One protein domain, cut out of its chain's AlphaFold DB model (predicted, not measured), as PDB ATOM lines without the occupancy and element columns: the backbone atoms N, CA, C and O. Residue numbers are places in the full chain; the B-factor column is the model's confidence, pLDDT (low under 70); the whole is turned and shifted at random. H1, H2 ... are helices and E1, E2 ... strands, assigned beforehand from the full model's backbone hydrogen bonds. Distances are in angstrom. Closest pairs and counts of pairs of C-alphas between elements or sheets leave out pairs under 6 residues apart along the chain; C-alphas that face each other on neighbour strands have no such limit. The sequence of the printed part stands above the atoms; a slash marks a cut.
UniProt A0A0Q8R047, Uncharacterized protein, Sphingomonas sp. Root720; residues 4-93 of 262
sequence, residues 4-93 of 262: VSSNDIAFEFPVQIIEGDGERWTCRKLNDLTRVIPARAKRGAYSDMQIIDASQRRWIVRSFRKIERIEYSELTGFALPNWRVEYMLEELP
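This is residues 4 to 93 of the 262 residues of an uncharacterized protein of Sphingomonas sp. Root720 (UniProt A0A0Q8R047). One antiparallel sheet of five strands, strongly twisted and curled like part of a barrel, makes the body; its long hairpin of E4 and E5 ends in a loop whose residues 73 to 78 stick out. Two very short helices, H1 and H2, lie in the stretch between E2 and E3. The 90 printed residues hold E1, E2, H1, H2, E3, E4 and E5 in that order, under half of them in named elements, class mixed; the sheet order is E2, E1, E3, E4, E5. The whole is compact, radius of gyration of the C-alphas 13.0 A, yet elongated, spanning 42 by 25 by 22 A.

E1, residues 15 to 18, and E2, residues 24 to 27, form a hairpin, with N 17 and O 25 2.8 A apart. H1, residues 30 to 33, is on the sheet at its level, height 2.8 A; H2, residues 38 to 42, only grazes it. E3, residues 50 to 52, is antiparallel to E1, with N 16 and O 52 2.8 A apart. E2, H1, H2 and E3 make a split strand-helix-strand unit, E1 between its strands, with a right-handed crossover. E3, E4, residues 58 to 69, and E5, residues 83 to 92, form a meander, each strand the antiparallel neighbour of the one before; N 51 and O 59 are 2.8 A apart, N 65 and O 86 2.8 A. The O i to N i+4 pair of H2 is within hydrogen-bond range; H1 is too short for one.

E1 begins at C-alpha 15 (178.783, 266.805, 156.023). E4, 27.3 A long, bends by 76 degrees at residue 62. E5, 25.7 A long, ends at C-alpha 92 (178.186, 267.443, 141.208).

The printed part has no cut. The link from E4 to E5 is long; residues 69 to 81 have pLDDT under 70.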
ATOM      1  N   VAL A   4     179.871 278.090 142.925       96.31
ATOM      2  CA  VAL A   4     179.053 278.636 144.015       96.31
ATOM      3  C   VAL A   4     179.929 278.787 145.253       96.31
ATOM      4  O   VAL A   4     180.774 277.933 145.524       96.31
ATOM      5  N   SER A   5     179.764 279.874 146.005       95.81
ATOM      6  CA  SER A   5     180.461 280.020 147.280       95.81
ATOM      7  C   SER A   5     179.852 279.102 148.341       95.81
ATOM      8  O   SER A   5     178.633 278.983 148.453       95.81
ATOM      9  N   SER A   6     180.693 278.516 149.198       93.50
ATOM     10  CA  SER A   6     180.235 277.785 150.383       93.50
ATOM     11  C   SER A   6     179.400 278.633 151.348       93.50
ATOM     12  O   SER A   6     178.642 278.067 152.125       93.50
ATOM     13  N   ASN A   7     179.525 279.966 151.326       92.06
ATOM     14  CA  ASN A   7     178.703 280.857 152.157       92.06
ATOM     15  C   ASN A   7     177.264 280.995 151.642       92.06
ATOM     16  O   ASN A   7     176.365 281.281 152.429       92.06
ATOM     17  N   ASP A   8     177.047 280.764 150.348       94.44
ATOM     18  CA  ASP A   8     175.726 280.837 149.718       94.44
ATOM     19  C   ASP A   8     174.969 279.499 149.817       94.44
ATOM     20  O   ASP A   8     173.818 279.387 149.391       94.44
ATOM     21  N   ILE A   9     175.606 278.466 150.381       95.06
ATOM     22  CA  ILE A   9     175.060 277.113 150.490       95.06
ATOM     23  C   ILE A   9     174.653 276.831 151.936       95.06
ATOM     24  O   ILE A   9     175.470 276.797 152.855       95.06
ATOM     25  N   ALA A  10     173.370 276.541 152.132       96.19
ATOM     26  CA  ALA A  10     172.864 276.000 153.387       96.19
ATOM     27  C   ALA A  10     173.122 274.485 153.440       96.19
ATOM     28  O   ALA A  10     172.314 273.703 152.936       96.19
ATOM     29  N   PHE A  11     174.259 274.071 154.004       94.81
ATOM     30  CA  PHE A  11     174.597 272.654 154.188       94.81
ATOM     31  C   PHE A  11     173.693 271.975 155.220       94.81
ATOM     32  O   PHE A  11     173.466 272.517 156.305       94.81
ATOM     33  N   GLU A  12     173.263 270.748 154.927       94.81
ATOM     34  CA  GLU A  12     172.662 269.873 155.934       94.81
ATOM     35  C   GLU A  12     173.743 269.020 156.603       94.81
ATOM     36  O   GLU A  12     174.446 268.248 155.953       94.81
ATOM     37  N   PHE A  13     173.895 269.161 157.917       91.31
ATOM     38  CA  PHE A  13     174.893 268.411 158.676       91.31
ATOM     39  C   PHE A  13     174.334 267.061 159.159       91.31
ATOM     40  O   PHE A  13     173.145 266.972 159.472       91.31
ATOM     41  N   PRO A  14     175.176 266.018 159.287       93.50
ATOM     42  CA  PRO A  14     176.627 266.031 159.094       93.50
ATOM     43  C   PRO A  14     177.042 266.075 157.617       93.50
ATOM     44  O   PRO A  14     176.381 265.505 156.756       93.50
ATOM     45  N   VAL A  15     178.170 266.731 157.352       93.25
ATOM     46  CA  VAL A  15     178.783 266.805 156.023       93.25
ATOM     47  C   VAL A  15     179.969 265.848 155.985       93.25
ATOM     48  O   VAL A  15     180.859 265.934 156.828       93.25
ATOM     49  N   GLN A  16     179.984 264.944 155.015       93.38
ATOM     50  CA  GLN A  16     181.109 264.065 154.723       93.38
ATOM     51  C   GLN A  16     182.068 264.743 153.755       93.38
ATOM     52  O   GLN A  16     181.652 265.368 152.779       93.38
ATOM     53  N   ILE A  17     183.356 264.590 154.019       94.62
ATOM     54  CA  ILE A  17     184.429 265.152 153.217       94.62
ATOM     55  C   ILE A  17     185.301 264.009 152.728       94.62
ATOM     56  O   ILE A  17     185.572 263.073 153.478       94.62
ATOM     57  N   ILE A  18     185.685 264.072 151.457       92.00
ATOM     58  CA  ILE A  18     186.587 263.118 150.817       92.00
ATOM     59  C   ILE A  18     187.693 263.927 150.150       92.00
ATOM     60  O   ILE A  18     187.420 264.680 149.217       92.00
ATOM     61  N   GLU A  19     188.922 263.800 150.626       90.69
ATOM     62  CA  GLU A  19     190.066 264.509 150.057       90.69
ATOM     63  C   GLU A  19     190.576 263.845 148.772       90.69
ATOM     64  O   GLU A  19     190.152 262.748 148.395       90.69
ATOM     65  N   GLY A  20     191.474 264.532 148.059       78.94
ATOM     66  CA  GLY A  20     192.022 264.044 146.789       78.94
ATOM     67  C   GLY A  20     192.836 262.749 146.915       78.94
ATOM     68  O   GLY A  20     192.956 262.008 145.942       78.94
ATOM     69  N   ASP A  21     193.361 262.452 148.105       80.19
ATOM     70  CA  ASP A  21     194.051 261.199 148.439       80.19
ATOM     71  C   ASP A  21     193.100 260.078 148.899       80.19
ATOM     72  O   ASP A  21     193.529 258.939 149.077       80.19
ATOM     73  N   GLY A  22     191.806 260.377 149.031       81.31
ATOM     74  CA  GLY A  22     190.777 259.440 149.460       81.31
ATOM     75  C   GLY A  22     190.484 259.448 150.960       81.31
ATOM     76  O   GLY A  22     189.527 258.769 151.347       81.31
ATOM     77  N   GLU A  23     191.221 260.218 151.775       82.12
ATOM     78  CA  GLU A  23     190.947 260.374 153.211       82.12
ATOM     79  C   GLU A  23     189.515 260.883 153.415       82.12
ATOM     80  O   GLU A  23     189.028 261.746 152.671       82.12
ATOM     81  N   ARG A  24     188.814 260.335 154.415       84.69
ATOM     82  CA  ARG A  24     187.426 260.700 154.714       84.69
ATOM     83  C   ARG A  24     187.256 261.162 156.140       84.69
ATOM     84  O   ARG A  24     187.696 260.505 157.074       84.69
ATOM     85  N   TRP A  25     186.496 262.232 156.307       85.19
ATOM     86  CA  TRP A  25     186.147 262.743 157.623       85.19
ATOM     87  C   TRP A  25     184.781 263.422 157.607       85.19
ATOM     88  O   TRP A  25     184.180 263.646 156.555       85.19
ATOM     89  N   THR A  26     184.232 263.679 158.795       87.19
ATOM     90  CA  THR A  26     182.869 264.202 158.946       87.19
ATOM     91  C   THR A  26     182.865 265.501 159.738       87.19
ATOM     92  O   THR A  26     183.266 265.539 160.898       87.19
ATOM     93  N   CYS A  27     182.311 266.549 159.140       87.81
ATOM     94  CA  CYS A  27     181.982 267.798 159.810       87.81
ATOM     95  C   CYS A  27     180.591 267.727 160.429       87.81
ATOM     96  O   CYS A  27     179.622 267.354 159.764       87.81
ATOM     97  N   ARG A  28     180.452 268.173 161.680       87.75
ATOM     98  CA  ARG A  28     179.134 268.316 162.327       87.75
ATOM     99  C   ARG A  28     178.636 269.757 162.337       87.75
ATOM    100  O   ARG A  28     177.459 269.984 162.609       87.75
ATOM    101  N   LYS A  29     179.514 270.724 162.069       87.25
ATOM    102  CA  LYS A  29     179.197 272.153 162.036       87.25
ATOM    103  C   LYS A  29     179.937 272.835 160.889       87.25
ATOM    104  O   LYS A  29     181.028 272.423 160.502       87.25
ATOM    105  N   LEU A  30     179.389 273.952 160.411       86.50
ATOM    106  CA  LEU A  30     180.010 274.778 159.365       86.50
ATOM    107  C   LEU A  30     181.391 275.313 159.770       86.50
ATOM    108  O   LEU A  30     182.274 275.496 158.933       86.50
ATOM    109  N   ASN A  31     181.585 275.558 161.065       84.00
ATOM    110  CA  ASN A  31     182.866 276.014 161.589       84.00
ATOM    111  C   ASN A  31     183.978 274.971 161.409       84.00
ATOM    112  O   ASN A  31     185.122 275.354 161.204       84.00
ATOM    113  N   ASP A  32     183.642 273.682 161.454       83.69
ATOM    114  CA  ASP A  32     184.610 272.600 161.253       83.69
ATOM    115  C   ASP A  32     184.958 272.499 159.760       83.69
ATOM    116  O   ASP A  32     186.125 272.454 159.397       83.69
ATOM    117  N   LEU A  33     183.947 272.619 158.887       89.62
ATOM    118  CA  LEU A  33     184.119 272.590 157.429       89.62
ATOM    119  C   LEU A  33     185.021 273.725 156.923       89.62
ATOM    120  O   LEU A  33     185.831 273.529 156.022       89.62
ATOM    121  N   THR A  34     184.876 274.924 157.487       90.81
ATOM    122  CA  THR A  34     185.588 276.137 157.038       90.81
ATOM    123  C   THR A  34     186.949 276.342 157.703       90.81
ATOM    124  O   THR A  34     187.629 277.328 157.403       90.81
ATOM    125  N   ARG A  35     187.367 275.438 158.598       87.88
ATOM    126  CA  ARG A  35     188.698 275.448 159.210       87.88
ATOM    127  C   ARG A  35     189.645 274.582 158.396       87.88
ATOM    128  O   ARG A  35     189.364 273.424 158.135       87.88
ATOM    129  N   VAL A  36     190.787 275.152 158.023       85.25
ATOM    130  CA  VAL A  36     191.838 274.422 157.305       85.25
ATOM    131  C   VAL A  36     193.210 274.667 157.899       85.25
ATOM    132  O   VAL A  36     193.567 275.788 158.273       85.25
ATOM    133  N   ILE A  37     194.016 273.612 157.911       81.69
ATOM    134  CA  ILE A  37     195.393 273.657 158.387       81.69
ATOM    135  C   ILE A  37     196.266 274.278 157.288       81.69
ATOM    136  O   ILE A  37     196.303 273.765 156.164       81.69
ATOM    137  N   PRO A  38     197.057 275.331 157.568       76.88
ATOM    138  CA  PRO A  38     197.865 275.996 156.545       76.88
ATOM    139  C   PRO A  38     198.860 275.074 155.848       76.88
ATOM    140  O   PRO A  38     199.159 275.266 154.672       76.88
ATOM    141  N   ALA A  39     199.401 274.088 156.568       75.12
ATOM    142  CA  ALA A  39     200.340 273.125 156.007       75.12
ATOM    143  C   ALA A  39     199.675 272.241 154.936       75.12
ATOM    144  O   ALA A  39     200.258 272.066 153.867       75.12
ATOM    145  N   ARG A  40     198.448 271.755 155.184       80.44
ATOM    146  CA  ARG A  40     197.646 270.997 154.205       80.44
ATOM    147  C   ARG A  40     197.224 271.884 153.032       80.44
ATOM    148  O   ARG A  40     197.411 271.513 151.877       80.44
ATOM    149  N   ALA A  41     196.777 273.105 153.325       82.31
ATOM    150  CA  ALA A  41     196.364 274.081 152.318       82.31
ATOM    151  C   ALA A  41     197.492 274.423 151.333       82.31
ATOM    152  O   ALA A  41     197.284 274.406 150.124       82.31
ATOM    153  N   LYS A  42     198.713 274.665 151.832       80.25
ATOM    154  CA  LYS A  42     199.896 274.942 150.996       80.25
ATOM    155  C   LYS A  42     200.325 273.759 150.127       80.25
ATOM    156  O   LYS A  42     200.987 273.975 149.119       80.25
ATOM    157  N   ARG A  43     199.974 272.531 150.515       80.38
ATOM    158  CA  ARG A  43     200.209 271.311 149.726       80.38
ATOM    159  C   ARG A  43     199.082 271.016 148.735       80.38
ATOM    160  O   ARG A  43     199.187 270.051 147.992       80.38
ATOM    161  N   GLY A  44     198.025 271.829 148.720       83.81
ATOM    162  CA  GLY A  44     196.897 271.668 147.807       83.81
ATOM    163  C   GLY A  44     195.889 270.591 148.211       83.81
ATOM    164  O   GLY A  44     195.037 270.282 147.389       83.81
ATOM    165  N   ALA A  45     195.937 270.071 149.447       84.12
ATOM    166  CA  ALA A  45     195.104 268.946 149.907       84.12
ATOM    167  C   ALA A  45     193.586 269.172 149.750       84.12
ATOM    168  O   ALA A  45     192.829 268.239 149.511       84.12
ATOM    169  N   TYR A  46     193.146 270.430 149.825       88.44
ATOM    170  CA  TYR A  46     191.733 270.798 149.699       88.44
ATOM    171  C   TYR A  46     191.273 271.007 148.249       88.44
ATOM    172  O   TYR A  46     190.108 271.319 148.024       88.44
ATOM    173  N   SER A  47     192.168 270.883 147.267       88.44
ATOM    174  CA  SER A  47     191.795 270.940 145.848       88.44
ATOM    175  C   SER A  47     191.191 269.601 145.448       88.44
ATOM    176  O   SER A  47     191.705 268.558 145.836       88.44
ATOM    177  N   ASP A  48     190.090 269.630 144.702       92.38
ATOM    178  CA  ASP A  48     189.322 268.446 144.299       92.38
ATOM    179  C   ASP A  48     188.715 267.637 145.461       92.38
ATOM    180  O   ASP A  48     188.143 266.564 145.254       92.38
ATOM    181  N   MET A  49     188.747 268.196 146.675       95.19
ATOM    182  CA  MET A  49     188.041 267.670 147.836       95.19
ATOM    183  C   MET A  49     186.535 267.633 147.552       95.19
ATOM    184  O   MET A  49     185.945 268.632 147.139       95.19
ATOM    185  N   GLN A  50     185.895 266.490 147.778       96.75
ATOM    186  CA  GLN A  50     184.451 266.340 147.648       96.75
ATOM    187  C   GLN A  50     183.767 266.586 148.986       96.75
ATOM    188  O   GLN A  50     184.191 266.081 150.020       96.75
ATOM    189  N   ILE A  51     182.672 267.333 148.938       96.50
ATOM    190  CA  ILE A  51     181.816 267.649 150.077       96.50
ATOM    191  C   ILE A  51     180.453 267.029 149.791       96.50
ATOM    192  O   ILE A  51     179.870 267.302 148.742       96.50
ATOM    193  N   ILE A  52     179.948 266.194 150.696       95.88
ATOM    194  CA  ILE A  52     178.643 265.537 150.588       95.88
ATOM    195  C   ILE A  52     177.846 265.865 151.843       95.88
ATOM    196  O   ILE A  52     178.269 265.528 152.945       95.88
ATOM    197  N   ASP A  53     176.702 266.523 151.703       96.19
ATOM    198  CA  ASP A  53     175.859 266.849 152.854       96.19
ATOM    199  C   ASP A  53     174.901 265.708 153.237       96.19
ATOM    200  O   ASP A  53     174.825 264.665 152.574       96.19
ATOM    201  N   ALA A  54     174.153 265.893 154.324       91.88
ATOM    202  CA  ALA A  54     173.195 264.899 154.797       91.88
ATOM    203  C   ALA A  54     172.077 264.616 153.775       91.88
ATOM    204  O   ALA A  54     171.623 263.472 153.676       91.88
ATOM    205  N   SER A  55     171.705 265.604 152.953       93.38
ATOM    206  CA  SER A  55     170.752 265.451 151.846       93.38
ATOM    207  C   SER A  55     171.328 264.713 150.632       93.38
ATOM    208  O   SER A  55     170.627 264.560 149.633       93.38
ATOM    209  N   GLN A  56     172.585 264.258 150.689       93.75
ATOM    210  CA  GLN A  56     173.312 263.626 149.581       93.75
ATOM    211  C   GLN A  56     173.596 264.565 148.397       93.75
ATOM    212  O   GLN A  56     173.926 264.094 147.300       93.75
ATOM    213  N   ARG A  57     173.505 265.886 148.597       95.12
ATOM    214  CA  ARG A  57     174.022 266.860 147.630       95.12
ATOM    215  C   ARG A  57     175.538 266.839 147.690       95.12
ATOM    216  O   ARG A  57     176.124 266.633 148.753       95.12
ATOM    217  N   ARG A  58     176.169 267.013 146.532       96.19
ATOM    218  CA  ARG A  58     177.610 266.842 146.389       96.19
ATOM    219  C   ARG A  58     178.231 268.027 145.680       96.19
ATOM    220  O   ARG A  58     177.731 268.484 144.660       96.19
ATOM    221  N   TRP A  59     179.383 268.436 146.178       97.50
ATOM    222  CA  TRP A  59     180.210 269.465 145.577       97.50
ATOM    223  C   TRP A  59     181.655 269.003 145.499       97.50
ATOM    224  O   TRP A  59     182.082 268.151 146.276       97.50
ATOM    225  N   ILE A  60     182.406 269.591 144.578       96.88
ATOM    226  CA  ILE A  60     183.860 269.487 144.522       96.88
ATOM    227  C   ILE A  60     184.478 270.865 144.740       96.88
ATOM    228  O   ILE A  60     184.042 271.863 144.163       96.88
ATOM    229  N   VAL A  61     185.492 270.926 145.596       96.81
ATOM    230  CA  VAL A  61     186.238 272.149 145.872       96.81
ATOM    231  C   VAL A  61     187.185 272.425 144.716       96.81
ATOM    232  O   VAL A  61     188.123 271.672 144.472       96.81
ATOM    233  N   ARG A  62     186.969 273.536 144.007       95.62
ATOM    234  CA  ARG A  62     187.862 273.968 142.917       95.62
ATOM    235  C   ARG A  62     188.917 274.949 143.376       95.62
ATOM    236  O   ARG A  62     190.029 274.965 142.866       95.62
ATOM    237  N   SER A  63     188.557 275.786 144.332       94.25
ATOM    238  CA  SER A  63     189.493 276.673 145.002       94.25
ATOM    239  C   SER A  63     188.925 277.070 146.352       94.25
ATOM    240  O   SER A  63     187.761 276.813 146.661       94.25
ATOM    241  N   PHE A  64     189.748 277.713 147.163       94.00
ATOM    242  CA  PHE A  64     189.302 278.352 148.383       94.00
ATOM    243  C   PHE A  64     189.983 279.705 148.513       94.00
ATOM    244  O   PHE A  64     191.103 279.906 148.036       94.00
ATOM    245  N   ARG A  65     189.317 280.639 149.184       91.50
ATOM    246  CA  ARG A  65     189.923 281.901 149.597       91.50
ATOM    247  C   ARG A  65     189.982 281.967 151.107       91.50
ATOM    248  O   ARG A  65     189.059 281.563 151.809       91.50
ATOM    249  N   LYS A  66     191.085 282.500 151.614       90.88
ATOM    250  CA  LYS A  66     191.233 282.805 153.032       90.88
ATOM    251  C   LYS A  66     190.375 284.027 153.359       90.88
ATOM    252  O   LYS A  66     190.611 285.086 152.785       90.88
ATOM    253  N   ILE A  67     189.408 283.875 154.261       86.06
ATOM    254  CA  ILE A  67     188.535 284.978 154.698       86.06
ATOM    255  C   ILE A  67     189.165 285.695 155.887       86.06
ATOM    256  O   ILE A  67     189.209 286.917 155.936       86.06
ATOM    257  N   GLU A  68     189.671 284.926 156.850       74.25
ATOM    258  CA  GLU A  68     190.120 285.475 158.122       74.25
ATOM    259  C   GLU A  68     191.233 284.605 158.707       74.25
ATOM    260  O   GLU A  68     191.255 283.374 158.570       74.25
ATOM    261  N   ARG A  69     192.196 285.251 159.364       53.03
ATOM    262  CA  ARG A  69     193.048 284.553 160.322       53.03
ATOM    263  C   ARG A  69     192.219 284.497 161.593       53.03
ATOM    264  O   ARG A  69     191.948 285.549 162.153       53.03
ATOM    265  N   ILE A  70     191.814 283.305 162.025       54.12
ATOM    266  CA  ILE A  70     191.279 283.170 163.378       54.12
ATOM    267  C   ILE A  70     192.421 283.621 164.292       54.12
ATOM    268  O   ILE A  70     193.462 282.960 164.354       54.12
ATOM    269  N   GLU A  71     192.297 284.813 164.879       44.06
ATOM    270  CA  GLU A  71     193.208 285.238 165.930       44.06
ATOM    271  C   GLU A  71     193.056 284.233 167.062       44.06
ATOM    272  O   GLU A  71     191.950 283.868 167.467       44.06
ATOM    273  N   TYR A  72     194.194 283.688 167.469       51.38
ATOM    274  CA  TYR A  72     194.263 282.637 168.460       51.38
ATOM    275  C   TYR A  72     193.509 283.025 169.724       51.38
ATOM    276  O   TYR A  72     193.681 284.123 170.250       51.38
ATOM    277  N   SER A  73     192.796 282.059 170.297       37.72
ATOM    278  CA  SER A  73     192.866 281.948 171.742       37.72
ATOM    279  C   SER A  73     194.184 281.238 172.062       37.72
ATOM    280  O   SER A  73     194.432 280.121 171.614       37.72
ATOM    281  N   GLU A  74     195.062 281.894 172.816       37.06
ATOM    282  CA  GLU A  74     196.345 281.369 173.325       37.06
ATOM    283  C   GLU A  74     196.155 280.203 174.333       37.06
ATOM    284  O   GLU A  74     196.998 279.941 175.183       37.06
ATOM    285  N   LEU A  75     195.012 279.513 174.284       39.47
ATOM    286  CA  LEU A  75     194.493 278.619 175.323       39.47
ATOM    287  C   LEU A  75     194.934 277.158 175.178       39.47
ATOM    288  O   LEU A  75     194.694 276.362 176.080       39.47
ATOM    289  N   THR A  76     195.590 276.798 174.077       39.66
ATOM    290  CA  THR A  76     196.183 275.471 173.893       39.66
ATOM    291  C   THR A  76     197.560 275.684 173.285       39.66
ATOM    292  O   THR A  76     197.668 276.122 172.143       39.66
ATOM    293  N   GLY A  77     198.635 275.416 174.026       37.50
ATOM    294  CA  GLY A  77     200.019 275.562 173.549       37.50
ATOM    295  C   GLY A  77     200.402 274.659 172.362       37.50
ATOM    296  O   GLY A  77     201.585 274.483 172.105       37.50
ATOM    297  N   PHE A  78     199.422 274.089 171.653       40.47
ATOM    298  CA  PHE A  78     199.574 273.066 170.621       40.47
ATOM    299  C   PHE A  78     198.631 273.228 169.413       40.47
ATOM    300  O   PHE A  78     198.661 272.396 168.511       40.47
ATOM    301  N   ALA A  79     197.811 274.283 169.321       45.94
ATOM    302  CA  ALA A  79     196.979 274.472 168.129       45.94
ATOM    303  C   ALA A  79     197.801 275.078 166.978       45.94
ATOM    304  O   ALA A  79     198.288 276.208 167.061       45.94
ATOM    305  N   LEU A  80     197.949 274.350 165.871       49.69
ATOM    306  CA  LEU A  80     198.455 274.922 164.620       49.69
ATOM    307  C   LEU A  80     197.491 276.024 164.122       49.69
ATOM    308  O   LEU A  80     196.292 275.970 164.398       49.69
ATOM    309  N   PRO A  81     197.983 277.062 163.421       56.00
ATOM    310  CA  PRO A  81     197.183 278.245 163.102       56.00
ATOM    311  C   PRO A  81     196.154 277.948 162.014       56.00
ATOM    312  O   PRO A  81     196.421 278.220 160.848       56.00
ATOM    313  N   ASN A  82     194.979 277.426 162.359       74.19
ATOM    314  CA  ASN A  82     193.953 277.133 161.360       74.19
ATOM    315  C   ASN A  82     193.476 278.424 160.670       74.19
ATOM    316  O   ASN A  82     193.199 279.448 161.301       74.19
ATOM    317  N   TRP A  83     193.421 278.400 159.340       82.62
ATOM    318  CA  TRP A  83     192.804 279.462 158.554       82.62
ATOM    319  C   TRP A  83     191.304 279.232 158.486       82.62
ATOM    320  O   TRP A  83     190.850 278.090 158.423       82.62
ATOM    321  N   ARG A  84     190.545 280.327 158.436       87.56
ATOM    322  CA  ARG A  84     189.154 280.268 158.012       87.56
ATOM    323  C   ARG A  84     189.085 280.514 156.515       87.56
ATOM    324  O   ARG A  84     189.607 281.523 156.027       87.56
ATOM    325  N   VAL A  85     188.459 279.593 155.799       92.44
ATOM    326  CA  VAL A  85     188.340 279.657 154.345       92.44
ATOM    327  C   VAL A  85     186.897 279.601 153.888       92.44
ATOM    328  O   VAL A  85     186.015 279.087 154.568       92.44
ATOM    329  N   GLU A  86     186.690 280.152 152.705       94.12
ATOM    330  CA  GLU A  86     185.491 279.998 151.899       94.12
ATOM    331  C   GLU A  86     185.859 279.188 150.675       94.12
ATOM    332  O   GLU A  86     186.857 279.491 150.013       94.12
ATOM    333  N   TYR A  87     185.060 278.176 150.376       95.94
ATOM    334  CA  TYR A  87     185.286 277.325 149.222       95.94
ATOM    335  C   TYR A  87     184.500 277.837 148.023       95.94
ATOM    336  O   TYR A  87     183.345 278.239 148.145       95.94
ATOM    337  N   MET A  88     185.127 277.763 146.853       97.31
ATOM    338  CA  MET A  88     184.458 277.875 145.566       97.31
ATOM    339  C   MET A  88     184.159 276.460 145.083       97.31
ATOM    340  O   MET A  88     185.069 275.678 144.784       97.31
ATOM    341  N   LEU A  89     182.875 276.139 145.057       97.31
ATOM    342  CA  LEU A  89     182.346 274.800 144.886       97.31
ATOM    343  C   LEU A  89     181.733 274.637 143.501       97.31
ATOM    344  O   LEU A  89     180.981 275.490 143.042       97.31
ATOM    345  N   GLU A  90     182.034 273.524 142.845       96.81
ATOM    346  CA  GLU A  90     181.304 273.070 141.665       96.81
ATOM    347  C   GLU A  90     180.334 271.966 142.095       96.81
ATOM    348  O   GLU A  90     180.738 270.983 142.716       96.81
ATOM    349  N   GLU A  91     179.046 272.142 141.809       96.38
ATOM    350  CA  GLU A  91     178.026 271.147 142.139       96.38
ATOM    351  C   GLU A  91     178.168 269.910 141.245       96.38
ATOM    352  O   GLU A  91     178.306 270.004 140.024       96.38
ATOM    353  N   LEU A  92     178.132 268.736 141.869       95.31
ATOM    354  CA  LEU A  92     178.186 267.443 141.208       95.31
ATOM    355  C   LEU A  92     176.807 266.775 141.255       95.31
ATOM    356  O   LEU A  92     176.038 267.006 142.188       95.31
ATOM    357  N   PRO A  93     176.498 265.870 140.306       91.62
ATOM    358  CA  PRO A  93     175.280 265.078 140.390       91.62
ATOM    359  C   PRO A  93     175.239 264.293 141.713       91.62
ATOM    360  O   PRO A  93     176.303 263.846 142.184       91.62
TER     361      PRO A  93